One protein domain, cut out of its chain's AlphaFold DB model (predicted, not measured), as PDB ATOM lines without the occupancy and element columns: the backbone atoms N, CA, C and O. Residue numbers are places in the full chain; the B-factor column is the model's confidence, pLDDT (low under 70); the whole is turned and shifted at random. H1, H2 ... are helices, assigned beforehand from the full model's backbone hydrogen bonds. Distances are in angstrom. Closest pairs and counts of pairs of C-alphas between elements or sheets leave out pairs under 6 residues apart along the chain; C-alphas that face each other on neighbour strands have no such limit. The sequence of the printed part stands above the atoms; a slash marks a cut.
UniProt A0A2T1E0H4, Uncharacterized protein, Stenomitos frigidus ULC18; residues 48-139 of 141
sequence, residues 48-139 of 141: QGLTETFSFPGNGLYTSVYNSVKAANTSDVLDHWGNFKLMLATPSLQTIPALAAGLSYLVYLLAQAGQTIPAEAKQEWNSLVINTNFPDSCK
ATOM      1  N   GLN A  48     142.623 149.581 109.966       87.94
ATOM      2  CA  GLN A  48     144.037 149.339 110.226       87.94
ATOM      3  C   GLN A  48     144.330 147.836 110.239       87.94
ATOM      4  O   GLN A  48     145.177 147.381 109.475       87.94
ATOM      5  N   GLY A  49     143.571 147.058 111.018       86.75
ATOM      6  CA  GLY A  49     143.718 145.602 111.059       86.75
ATOM      7  C   GLY A  49     143.485 144.949 109.694       86.75
ATOM      8  O   GLY A  49     144.219 144.037 109.311       86.75
ATOM      9  N   LEU A  50     142.522 145.454 108.913       86.69
ATOM     10  CA  LEU A  50     142.310 145.008 107.535       86.69
ATOM     11  C   LEU A  50     143.558 145.259 106.672       86.69
ATOM     12  O   LEU A  50     144.045 144.335 106.029       86.69
ATOM     13  N   THR A  51     144.100 146.479 106.695       85.25
ATOM     14  CA  THR A  51     145.264 146.892 105.886       85.25
ATOM     15  C   THR A  51     146.536 146.130 106.264       85.25
ATOM     16  O   THR A  51     147.287 145.712 105.384       85.25
ATOM     17  N   GLU A  52     146.768 145.902 107.559       82.38
ATOM     18  CA  GLU A  52     147.905 145.126 108.069       82.38
ATOM     19  C   GLU A  52     147.847 143.668 107.600       82.38
ATOM     20  O   GLU A  52     148.857 143.111 107.162       82.38
ATOM     21  N   THR A  53     146.652 143.069 107.600       77.50
ATOM     22  CA  THR A  53     146.443 141.694 107.119       77.50
ATOM     23  C   THR A  53     146.500 141.600 105.587       77.50
ATOM     24  O   THR A  53     146.734 140.528 105.035       77.50
ATOM     25  N   PHE A  54     146.324 142.724 104.886       75.62
ATOM     26  CA  PHE A  54     146.435 142.865 103.431       75.62
ATOM     27  C   PHE A  54     147.842 143.345 102.986       75.62
ATOM     28  O   PHE A  54     147.996 144.088 102.011       75.62
ATOM     29  N   SER A  55     148.895 142.963 103.720       66.25
ATOM     30  CA  SER A  55     150.301 143.324 103.455       66.25
ATOM     31  C   SER A  55     151.080 142.224 102.702       66.25
ATOM     32  O   SER A  55     150.501 141.210 102.343       66.25
ATOM     33  N   PHE A  56     152.363 142.450 102.365       57.34
ATOM     34  CA  PHE A  56     153.224 141.507 101.618       57.34
ATOM     35  C   PHE A  56     154.345 140.946 102.523       57.34
ATOM     36  O   PHE A  56     154.889 141.736 103.298       57.34
ATOM     37  N   PRO A  57     154.777 139.673 102.368       55.78
ATOM     38  CA  PRO A  57     154.187 138.632 101.518       55.78
ATOM     39  C   PRO A  57     152.774 138.273 102.001       55.78
ATOM     40  O   PRO A  57     152.526 138.235 103.198       55.78
ATOM     41  N   GLY A  58     151.855 138.129 101.041       59.59
ATOM     42  CA  GLY A  58     150.402 138.167 101.240       59.59
ATOM     43  C   GLY A  58     149.807 137.207 102.268       59.59
ATOM     44  O   GLY A  58     150.423 136.225 102.673       59.59
ATOM     45  N   ASN A  59     148.547 137.464 102.629       70.12
ATOM     46  CA  ASN A  59     147.685 136.488 103.297       70.12
ATOM     47  C   ASN A  59     147.317 135.321 102.346       70.12
ATOM     48  O   ASN A  59     147.656 135.328 101.156       70.12
ATOM     49  N   GLY A  60     146.646 134.283 102.848       70.44
ATOM     50  CA  GLY A  60     146.262 133.136 102.014       70.44
ATOM     51  C   GLY A  60     145.298 133.514 100.876       70.44
ATOM     52  O   GLY A  60     145.366 132.920  99.798       70.44
ATOM     53  N   LEU A  61     144.517 134.590 101.036       74.44
ATOM     54  CA  LEU A  61     143.691 135.193  99.992       74.44
ATOM     55  C   LEU A  61     144.549 135.684  98.820       74.44
ATOM     56  O   LEU A  61     144.262 135.323  97.681       74.44
ATOM     57  N   TYR A  62     145.624 136.440  99.079       75.69
ATOM     58  CA  TYR A  62     146.582 136.838  98.040       75.69
ATOM     59  C   TYR A  62     147.148 135.617  97.319       75.69
ATOM     60  O   TYR A  62     147.135 135.566  96.094       75.69
ATOM     61  N   THR A  63     147.627 134.629  98.077       75.38
ATOM     62  CA  THR A  63     148.261 133.430  97.515       75.38
ATOM     63  C   THR A  63     147.290 132.666  96.617       75.38
ATOM     64  O   THR A  63     147.650 132.267  95.510       75.38
ATOM     65  N   SER A  64     146.041 132.519  97.055       74.81
ATOM     66  CA  SER A  64     144.983 131.845  96.302       74.81
ATOM     67  C   SER A  64     144.628 132.597  95.017       74.81
ATOM     68  O   SER A  64     144.652 132.005  93.942       74.81
ATOM     69  N   VAL A  65     144.373 133.910  95.099       74.62
ATOM     70  CA  VAL A  65     144.037 134.740  93.927       74.62
ATOM     71  C   VAL A  65     145.206 134.799  92.940       74.62
ATOM     72  O   VAL A  65     145.014 134.603  91.741       74.62
ATOM     73  N   TYR A  66     146.427 135.009  93.434       75.56
ATOM     74  CA  TYR A  66     147.635 135.038  92.613       75.56
ATOM     75  C   TYR A  66     147.849 133.715  91.875       75.56
ATOM     76  O   TYR A  66     148.088 133.726  90.669       75.56
ATOM     77  N   ASN A  67     147.727 132.572  92.559       74.62
ATOM     78  CA  ASN A  67     147.905 131.263  91.931       74.62
ATOM     79  C   ASN A  67     146.833 130.981  90.871       74.62
ATOM     80  O   ASN A  67     147.173 130.503  89.788       74.62
ATOM     81  N   SER A  68     145.569 131.320  91.150       71.62
ATOM     82  CA  SER A  68     144.474 131.169  90.188       71.62
ATOM     83  C   SER A  68     144.714 131.981  88.917       71.62
ATOM     84  O   SER A  68     144.484 131.476  87.822       71.62
ATOM     85  N   VAL A  69     145.219 133.212  89.033       69.44
ATOM     86  CA  VAL A  69     145.376 134.077  87.855       69.44
ATOM     87  C   VAL A  69     146.708 133.887  87.135       69.44
ATOM     88  O   VAL A  69     146.750 133.899  85.906       69.44
ATOM     89  N   LYS A  70     147.790 133.575  87.857       69.44
ATOM     90  CA  LYS A  70     149.065 133.175  87.242       69.44
ATOM     91  C   LYS A  70     148.890 131.965  86.320       69.44
ATOM     92  O   LYS A  70     149.494 131.929  85.252       69.44
ATOM     93  N   ALA A  71     148.051 130.998  86.703       65.19
ATOM     94  CA  ALA A  71     147.739 129.834  85.873       65.19
ATOM     95  C   ALA A  71     147.051 130.204  84.541       65.19
ATOM     96  O   ALA A  71     147.185 129.472  83.564       65.19
ATOM     97  N   ALA A  72     146.370 131.352  84.484       65.12
ATOM     98  CA  ALA A  72     145.724 131.881  83.285       65.12
ATOM     99  C   ALA A  72     146.636 132.791  82.437       65.12
ATOM    100  O   ALA A  72     146.184 133.347  81.439       65.12
ATOM    101  N   ASN A  73     147.916 132.942  82.808       62.09
ATOM    102  CA  ASN A  73     148.926 133.715  82.074       62.09
ATOM    103  C   ASN A  73     148.580 135.206  81.864       62.09
ATOM    104  O   ASN A  73     149.068 135.843  80.932       62.09
ATOM    105  N   THR A  74     147.747 135.774  82.737       63.25
ATOM    106  CA  THR A  74     147.411 137.202  82.750       63.25
ATOM    107  C   THR A  74     148.372 137.922  83.696       63.25
ATOM    108  O   THR A  74     148.322 137.762  84.915       63.25
ATOM    109  N   SER A  75     149.297 138.692  83.123       58.53
ATOM    110  CA  SER A  75     150.348 139.449  83.822       58.53
ATOM    111  C   SER A  75     149.827 140.480  84.831       58.53
ATOM    112  O   SER A  75     150.568 140.897  85.719       58.53
ATOM    113  N   ASP A  76     148.553 140.856  84.738       66.94
ATOM    114  CA  ASP A  76     148.051 142.116  85.296       66.94
ATOM    115  C   ASP A  76     147.581 141.997  86.759       66.94
ATOM    116  O   ASP A  76     147.301 142.993  87.427       66.94
ATOM    117  N   VAL A  77     147.523 140.786  87.326       65.81
ATOM    118  CA  VAL A  77     146.987 140.596  88.687       65.81
ATOM    119  C   VAL A  77     147.854 141.157  89.799       65.81
ATOM    120  O   VAL A  77     147.316 141.569  90.829       65.81
ATOM    121  N   LEU A  78     149.169 141.235  89.603       66.62
ATOM    122  CA  LEU A  78     150.039 141.899  90.573       66.62
ATOM    123  C   LEU A  78     149.721 143.398  90.669       66.62
ATOM    124  O   LEU A  78     149.607 143.921  91.781       66.62
ATOM    125  N   ASP A  79     149.487 144.053  89.532       73.06
ATOM    126  CA  ASP A  79     149.140 145.474  89.476       73.06
ATOM    127  C   ASP A  79     147.759 145.727  90.093       73.06
ATOM    128  O   ASP A  79     147.578 146.649  90.891       73.06
ATOM    129  N   HIS A  80     146.785 144.861  89.809       78.00
ATOM    130  CA  HIS A  80     145.449 144.969  90.393       78.00
ATOM    131  C   HIS A  80     145.434 144.747  91.908       78.00
ATOM    132  O   HIS A  80     144.751 145.479  92.630       78.00
ATOM    133  N   TRP A  81     146.218 143.791  92.411       78.00
ATOM    134  CA  TRP A  81     146.356 143.575  93.850       78.00
ATOM    135  C   TRP A  81     147.035 144.763  94.540       78.00
ATOM    136  O   TRP A  81     146.577 145.222  95.590       78.00
ATOM    137  N   GLY A  82     148.095 145.302  93.929       79.25
ATOM    138  CA  GLY A  82     148.764 146.518  94.393       79.25
ATOM    139  C   GLY A  82     147.810 147.712  94.475       79.25
ATOM    140  O   GLY A  82     147.768 148.395  95.499       79.25
ATOM    141  N   ASN A  83     146.980 147.911  93.448       82.25
ATOM    142  CA  ASN A  83     145.972 148.973  93.412       82.25
ATOM    143  C   ASN A  83     144.906 148.807  94.500       82.25
ATOM    144  O   ASN A  83     144.536 149.782  95.156       82.25
ATOM    145  N   PHE A  84     144.439 147.581  94.748       83.69
ATOM    146  CA  PHE A  84     143.480 147.329  95.823       83.69
ATOM    147  C   PHE A  84     144.098 147.579  97.206       83.69
ATOM    148  O   PHE A  84     143.475 148.207  98.060       83.69
ATOM    149  N   LYS A  85     145.365 147.202  97.417       82.31
ATOM    150  CA  LYS A  85     146.095 147.547  98.646       82.31
ATOM    151  C   LYS A  85     146.239 149.062  98.821       82.31
ATOM    152  O   LYS A  85     146.035 149.570  99.922       82.31
ATOM    153  N   LEU A  86     146.574 149.786  97.753       86.00
ATOM    154  CA  LEU A  86     146.682 151.245  97.785       86.00
ATOM    155  C   LEU A  86     145.342 151.893  98.155       86.00
ATOM    156  O   LEU A  86     145.311 152.819  98.966       86.00
ATOM    157  N   MET A  87     144.238 151.367  97.622       88.50
ATOM    158  CA  MET A  87     142.888 151.787  97.992       88.50
ATOM    159  C   MET A  87     142.628 151.584  99.495       88.50
ATOM    160  O   MET A  87     142.186 152.524 100.150       88.50
ATOM    161  N   LEU A  88     142.958 150.416 100.068       85.75
ATOM    162  CA  LEU A  88     142.806 150.152 101.512       85.75
ATOM    163  C   LEU A  88     143.646 151.103 102.384       85.75
ATOM    164  O   LEU A  88     143.192 151.565 103.433       85.75
ATOM    165  N   ALA A  89     144.860 151.424 101.932       85.75
ATOM    166  CA  ALA A  89     145.781 152.310 102.636       85.75
ATOM    167  C   ALA A  89     145.426 153.805 102.513       85.75
ATOM    168  O   ALA A  89     145.993 154.618 103.239       85.75
ATOM    169  N   THR A  90     144.511 154.183 101.614       88.25
ATOM    170  CA  THR A  90     144.138 155.582 101.363       88.25
ATOM    171  C   THR A  90     142.944 155.981 102.244       88.25
ATOM    172  O   THR A  90     141.829 155.536 101.969       88.25
ATOM    173  N   PRO A  91     143.103 156.852 103.265       87.75
ATOM    174  CA  PRO A  91     142.042 157.127 104.242       87.75
ATOM    175  C   PRO A  91     140.734 157.654 103.639       87.75
ATOM    176  O   PRO A  91     139.654 157.288 104.089       87.75
ATOM    177  N   SER A  92     140.804 158.470 102.582       88.56
ATOM    178  CA  SER A  92     139.612 158.990 101.891       88.56
ATOM    179  C   SER A  92     138.798 157.913 101.163       88.56
ATOM    180  O   SER A  92     137.650 158.161 100.803       88.56
ATOM    181  N   LEU A  93     139.370 156.723 100.958       86.00
ATOM    182  CA  LEU A  93     138.725 155.576 100.320       86.00
ATOM    183  C   LEU A  93     138.287 154.504 101.331       86.00
ATOM    184  O   LEU A  93     137.674 153.517 100.927       86.00
ATOM    185  N   GLN A  94     138.526 154.696 102.636       88.38
ATOM    186  CA  GLN A  94     138.130 153.772 103.708       88.38
ATOM    187  C   GLN A  94     136.626 153.857 104.006       88.38
ATOM    188  O   GLN A  94     136.175 154.270 105.074       88.38
ATOM    189  N   THR A  95     135.827 153.455 103.021       86.62
ATOM    190  CA  THR A  95     134.367 153.416 103.096       86.62
ATOM    191  C   THR A  95     133.856 152.026 102.734       86.62
ATOM    192  O   THR A  95     134.426 151.336 101.887       86.62
ATOM    193  N   ILE A  96     132.747 151.609 103.353       86.25
ATOM    194  CA  ILE A  96     132.107 150.316 103.060       86.25
ATOM    195  C   ILE A  96     131.797 150.140 101.557       86.25
ATOM    196  O   ILE A  96     132.117 149.075 101.022       86.25
ATOM    197  N   PRO A  97     131.259 151.151 100.837       85.31
ATOM    198  CA  PRO A  97     131.020 151.033  99.398       85.31
ATOM    199  C   PRO A  97     132.296 150.828  98.573       85.31
ATOM    200  O   PRO A  97     132.301 150.003  97.662       85.31
ATOM    201  N   ALA A  98     133.384 151.539  98.892       85.69
ATOM    202  CA  ALA A  98     134.651 151.395  98.173       85.69
ATOM    203  C   ALA A  98     135.259 149.999  98.368       85.69
ATOM    204  O   ALA A  98     135.728 149.390  97.407       85.69
ATOM    205  N   LEU A  99     135.178 149.453  99.587       86.88
ATOM    206  CA  LEU A  99     135.640 148.096  99.871       86.88
ATOM    207  C   LEU A  99     134.877 147.047  99.054       86.88
ATOM    208  O   LEU A  99     135.493 146.178  98.437       86.88
ATOM    209  N   ALA A 100     133.545 147.151  99.021       84.50
ATOM    210  CA  ALA A 100     132.703 146.258  98.230       84.50
ATOM    211  C   ALA A 100     133.038 146.344  96.730       84.50
ATOM    212  O   ALA A 100     133.204 145.315  96.077       84.50
ATOM    213  N   ALA A 101     133.218 147.560  96.199       84.75
ATOM    214  CA  ALA A 101     133.570 147.774  94.798       84.75
ATOM    215  C   ALA A 101     134.928 147.154  94.429       84.75
ATOM    216  O   ALA A 101     135.040 146.483  93.401       84.75
ATOM    217  N   GLY A 102     135.953 147.327  95.268       84.00
ATOM    218  CA  GLY A 102     137.265 146.741  94.999       84.00
ATOM    219  C   GLY A 102     137.275 145.206  95.073       84.00
ATOM    220  O   GLY A 102     137.961 144.568  94.277       84.00
ATOM    221  N   LEU A 103     136.444 144.586  95.921       81.75
ATOM    222  CA  LEU A 103     136.245 143.128  95.906       81.75
ATOM    223  C   LEU A 103     135.544 142.652  94.637       81.75
ATOM    224  O   LEU A 103     135.997 141.692  94.017       81.75
ATOM    225  N   SER A 104     134.461 143.320  94.227       83.00
ATOM    226  CA  SER A 104     133.774 143.004  92.969       83.00
ATOM    227  C   SER A 104     134.719 143.102  91.774       83.00
ATOM    228  O   SER A 104     134.636 142.292  90.854       83.00
ATOM    229  N   TYR A 105     135.659 144.047  91.809       82.44
ATOM    230  CA  TYR A 105     136.692 144.163  90.793       82.44
ATOM    231  C   TYR A 105     137.655 142.963  90.781       82.44
ATOM    232  O   TYR A 105     137.914 142.406  89.717       82.44
ATOM    233  N   LEU A 106     138.128 142.494  91.941       77.56
ATOM    234  CA  LEU A 106     138.957 141.281  92.016       77.56
ATOM    235  C   LEU A 106     138.211 140.030  91.521       77.56
ATOM    236  O   LEU A 106     138.782 139.226  90.785       77.56
ATOM    237  N   VAL A 107     136.927 139.886  91.875       80.56
ATOM    238  CA  VAL A 107     136.053 138.815  91.358       80.56
ATOM    239  C   VAL A 107     135.973 138.882  89.834       80.56
ATOM    240  O   VAL A 107     136.111 137.865  89.157       80.56
ATOM    241  N   TYR A 108     135.758 140.082  89.290       81.75
ATOM    242  CA  TYR A 108     135.672 140.304  87.852       81.75
ATOM    243  C   TYR A 108     136.965 139.898  87.136       81.75
ATOM    244  O   TYR A 108     136.900 139.221  86.114       81.75
ATOM    245  N   LEU A 109     138.135 140.241  87.679       77.38
ATOM    246  CA  LEU A 109     139.424 139.858  87.093       77.38
ATOM    247  C   LEU A 109     139.631 138.342  87.066       77.38
ATOM    248  O   LEU A 109     140.067 137.800  86.052       77.38
ATOM    249  N   LEU A 110     139.270 137.646  88.147       77.19
ATOM    250  CA  LEU A 110     139.280 136.181  88.171       77.19
ATOM    251  C   LEU A 110     138.357 135.606  87.093       77.19
ATOM    252  O   LEU A 110     138.768 134.713  86.357       77.19
ATOM    253  N   ALA A 111     137.156 136.169  86.945       81.62
ATOM    254  CA  ALA A 111     136.212 135.740  85.919       81.62
ATOM    255  C   ALA A 111     136.755 135.961  84.494       81.62
ATOM    256  O   ALA A 111     136.595 135.085  83.646       81.62
ATOM    257  N   GLN A 112     137.450 137.076  84.233       78.62
ATOM    258  CA  GLN A 112     138.132 137.326  82.951       78.62
ATOM    259  C   GLN A 112     139.241 136.300  82.671       78.62
ATOM    260  O   GLN A 112     139.463 135.923  81.524       78.62
ATOM    261  N   ALA A 113     139.895 135.798  83.718       75.50
ATOM    262  CA  ALA A 113     140.877 134.720  83.643       75.50
ATOM    263  C   ALA A 113     140.248 133.309  83.533       75.50
ATOM    264  O   ALA A 113     140.967 132.308  83.576       75.50
ATOM    265  N   GLY A 114     138.918 133.200  83.416       77.31
ATOM    266  CA  GLY A 114     138.203 131.919  83.386       77.31
ATOM    267  C   GLY A 114     138.196 131.184  84.731       77.31
ATOM    268  O   GLY A 114     137.972 129.976  84.771       77.31
ATOM    269  N   GLN A 115     138.466 131.898  85.824       81.06
ATOM    270  CA  GLN A 115     138.516 131.373  87.184       81.06
ATOM    271  C   GLN A 115     137.370 131.941  88.027       81.06
ATOM    272  O   GLN A 115     136.816 133.003  87.754       81.06
ATOM    273  N   THR A 116     137.036 131.250  89.109       82.62
ATOM    274  CA  THR A 116     136.178 131.782  90.175       82.62
ATOM    275  C   THR A 116     136.996 131.936  91.449       82.62
ATOM    276  O   THR A 116     138.065 131.340  91.569       82.62
ATOM    277  N   ILE A 117     136.504 132.701  92.428       78.94
ATOM    278  CA  ILE A 117     137.147 132.745  93.749       78.94
ATOM    279  C   ILE A 117     137.123 131.334  94.362       78.94
ATOM    280  O   ILE A 117     136.031 130.781  94.525       78.94
ATOM    281  N   PRO A 118     138.284 130.750  94.716       81.38
ATOM    282  CA  PRO A 118     138.339 129.467  95.410       81.38
ATOM    283  C   PRO A 118     137.612 129.519  96.758       81.38
ATOM    284  O   PRO A 118     137.583 130.561  97.422       81.38
ATOM    285  N   ALA A 119     137.042 128.394  97.190       84.69
ATOM    286  CA  ALA A 119     136.283 128.326  98.438       84.69
ATOM    287  C   ALA A 119     137.133 128.735  99.653       84.69
ATOM    288  O   ALA A 119     136.642 129.422 100.549       84.69
ATOM    289  N   GLU A 120     138.414 128.375  99.645       82.25
ATOM    290  CA  GLU A 120     139.392 128.702 100.679       82.25
ATOM    291  C   GLU A 120     139.611 130.217 100.764       82.25
ATOM    292  O   GLU A 120     139.458 130.814 101.827       82.25
ATOM    293  N   ALA A 121     139.848 130.874  99.624       80.94
ATOM    294  CA  ALA A 121     140.005 132.329  99.550       80.94
ATOM    295  C   ALA A 121     138.750 133.063 100.050       80.94
ATOM    296  O   ALA A 121     138.833 134.036 100.800       80.94
ATOM    297  N   LYS A 122     137.567 132.570  99.678       85.75
ATOM    298  CA  LYS A 122     136.291 133.114 100.151       85.75
ATOM    299  C   LYS A 122     136.136 132.990 101.669       85.75
ATOM    300  O   LYS A 122     135.699 133.942 102.317       85.75
ATOM    301  N   GLN A 123     136.484 131.839 102.244       87.50
ATOM    302  CA  GLN A 123     136.444 131.628 103.693       87.50
ATOM    303  C   GLN A 123     137.426 132.540 104.428       87.50
ATOM    304  O   GLN A 123     137.059 133.130 105.447       87.50
ATOM    305  N   GLU A 124     138.641 132.701 103.906       83.94
ATOM    306  CA  GLU A 124     139.635 133.606 104.481       83.94
ATOM    307  C   GLU A 124     139.157 135.058 104.483       83.94
ATOM    308  O   GLU A 124     139.204 135.724 105.520       83.94
ATOM    309  N   TRP A 125     138.623 135.534 103.356       86.56
ATOM    310  CA  TRP A 125     138.058 136.876 103.265       86.56
ATOM    311  C   TRP A 125     136.898 137.079 104.248       86.56
ATOM    312  O   TRP A 125     136.880 138.044 105.009       86.56
ATOM    313  N   ASN A 126     135.940 136.149 104.281       88.31
ATOM    314  CA  ASN A 126     134.786 136.261 105.172       88.31
ATOM    315  C   ASN A 126     135.204 136.222 106.651       88.31
ATOM    316  O   ASN A 126     134.622 136.936 107.468       88.31
ATOM    317  N   SER A 127     136.240 135.452 106.990       87.19
ATOM    318  CA  SER A 127     136.829 135.445 108.334       87.19
ATOM    319  C   SER A 127     137.485 136.786 108.665       87.19
ATOM    320  O   SER A 127     137.319 137.293 109.772       87.19
ATOM    321  N   LEU A 128     138.176 137.403 107.703       85.75
ATOM    322  CA  LEU A 128     138.786 138.721 107.864       85.75
ATOM    323  C   LEU A 128     137.734 139.808 108.108       85.75
ATOM    324  O   LEU A 128     137.877 140.571 109.060       85.75
ATOM    325  N   VAL A 129     136.657 139.835 107.314       86.69
ATOM    326  CA  VAL A 129     135.508 140.749 107.479       86.69
ATOM    327  C   VAL A 129     134.926 140.652 108.889       86.69
ATOM    328  O   VAL A 129     134.720 141.674 109.542       86.69
ATOM    329  N   ILE A 130     134.730 139.429 109.392       86.44
ATOM    330  CA  ILE A 130     134.219 139.190 110.748       86.44
ATOM    331  C   ILE A 130     135.220 139.688 111.801       86.44
ATOM    332  O   ILE A 130     134.856 140.476 112.674       86.44
ATOM    333  N   ASN A 131     136.491 139.287 111.701       86.50
ATOM    334  CA  ASN A 131     137.529 139.620 112.683       86.50
ATOM    335  C   ASN A 131     137.843 141.124 112.748       86.50
ATOM    336  O   ASN A 131     138.314 141.620 113.773       86.50
ATOM    337  N   THR A 132     137.568 141.858 111.669       86.31
ATOM    338  CA  THR A 132     137.786 143.308 111.571       86.31
ATOM    339  C   THR A 132     136.501 144.131 111.749       86.31
ATOM    340  O   THR A 132     136.535 145.349 111.598       86.31
ATOM    341  N   ASN A 133     135.391 143.505 112.166       87.38
ATOM    342  CA  ASN A 133     134.089 144.137 112.430       87.38
ATOM    343  C   ASN A 133     133.481 144.873 111.219       87.38
ATOM    344  O   ASN A 133     132.837 145.910 111.376       87.38
ATOM    345  N   PHE A 134     133.681 144.359 110.007       85.12
ATOM    346  CA  PHE A 134     133.003 144.870 108.816       85.12
ATOM    347  C   PHE A 134     131.600 144.256 108.680       85.12
ATOM    348  O   PHE A 134     131.374 143.128 109.126       85.12
ATOM    349  N   PRO A 135     130.638 144.978 108.074       83.31
ATOM    350  CA  PRO A 135     129.282 144.478 107.891       83.31
ATOM    351  C   PRO A 135     129.240 143.285 106.930       83.31
ATOM    352  O   PRO A 135     130.062 143.155 106.023       83.31
ATOM    353  N   ASP A 136     128.206 142.456 107.071       83.19
ATOM    354  CA  ASP A 136     127.988 141.264 106.241       83.19
ATOM    355  C   ASP A 136     127.869 141.566 104.741       83.19
ATOM    356  O   ASP A 136     128.190 140.710 103.921       83.19
ATOM    357  N   SER A 137     127.496 142.794 104.369       81.31
ATOM    358  CA  SER A 137     127.505 143.266 102.978       81.31
ATOM    359  C   SER A 137     128.895 143.262 102.331       81.31
ATOM    360  O   SER A 137     128.996 143.369 101.115       81.31
ATOM    361  N   CYS A 138     129.969 143.171 103.123       84.25
ATOM    362  CA  CYS A 138     131.337 143.030 102.633       84.25
ATOM    363  C   CYS A 138     131.753 141.566 102.432       84.25
ATOM    364  O   CYS A 138     132.860 141.332 101.958       84.25
ATOM    365  N   LYS A 139     130.926 140.577 102.801       85.06
ATOM    366  CA  LYS A 139     131.240 139.157 102.590       85.06
ATOM    367  C   LYS A 139     131.114 138.789 101.113       85.06
ATOM    368  O   LYS A 139     130.255 139.295 100.397       85.06
TER     369      LYS A 139
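What this domain is: This is residues 48 to 139 of the 141 residues of an uncharacterized protein of Stenomitos frigidus ULC18 (UniProt A0A2T1E0H4). Four sides of helix make a short, slightly splayed bundle: H3, H4 and H5 each form one side, and the short H1 and then H2 share the fourth, one at each end of it. H3 and H5 run one way along the length and H1, H2 and H4 the other; H4 and H5 leave a gap between them, and residues 132 to 139 fold back towards that side. The printed part has 92 residues with five named helices, in the order H1, H2, H3, H4, H5, and no named strand; the class is all helix. It is compact, with a radius of gyration of the C-alphas of 12.5 A, and spans 34 by 24 by 24 A.

Where its parts are: The printed part begins with H1, residues 48 to 53, its first C-alpha at (144.037, 149.339, 110.226). H2 takes residues 60 to 70 and is 15.0 A from first to last C-alpha. H3, residues 77 to 89, measures 18.3 A. H4, residues 96 to 112, is the longest helix, 24.7 A, and begins with C-alpha 96 at (132.107, 150.316, 103.060). H5, residues 119 to 131, is 18.2 A long and ends with C-alpha 131 at (137.529, 139.620, 112.683).

How they stand to each other: H1 touches H3, and of H3 residues 85 to 89 alone touch it; the closest C-alphas, of Thr 51 and Leu 88, are 6.0 A apart, and the two helices stand at a shallow tilt of 23 degrees, opposite ways. H1 is close to H5 but not clearly touching it, with the C-alphas of Leu 50 and Leu 128 closest at 7.2 A. H2 and H3 are hubs, touching three helices each. H2 touches residues 120 to 125 of H5, closest at the C-alphas of Leu 61 and Ala 121, 4.7 A. H2 and H3 form a helical hairpin, with the C-alphas of Val 69 and Val 77 closest at 6.8 A. H2 and H4 only just touch, with 3 pairs of C-alphas within 8 A, and of H4 residue 110 alone takes part; the closest C-alphas are those of Val 69 and Leu 110, 6.5 A. H3 and H4 form another helical hairpin, at a shallow tilt of 4 degrees, opposite ways, with the C-alphas of Phe 84 and Gly 102 closest at 6.3 A. H4 and H5 are apart, as are H3 and H5. In H1, H2, H3, H4 and H5 every O i to N i+4 pair is within hydrogen-bond range.

The domain as a whole: The two C-alphas farthest apart, of Asn 73 and Asn 133, are 35.4 A from each other. The printed part has no cut, and its four links between helices are short, with 6 residues each. The mean pLDDT of the printed part is 79.4; residues 55 to 58 and 69 to 78 are under 70.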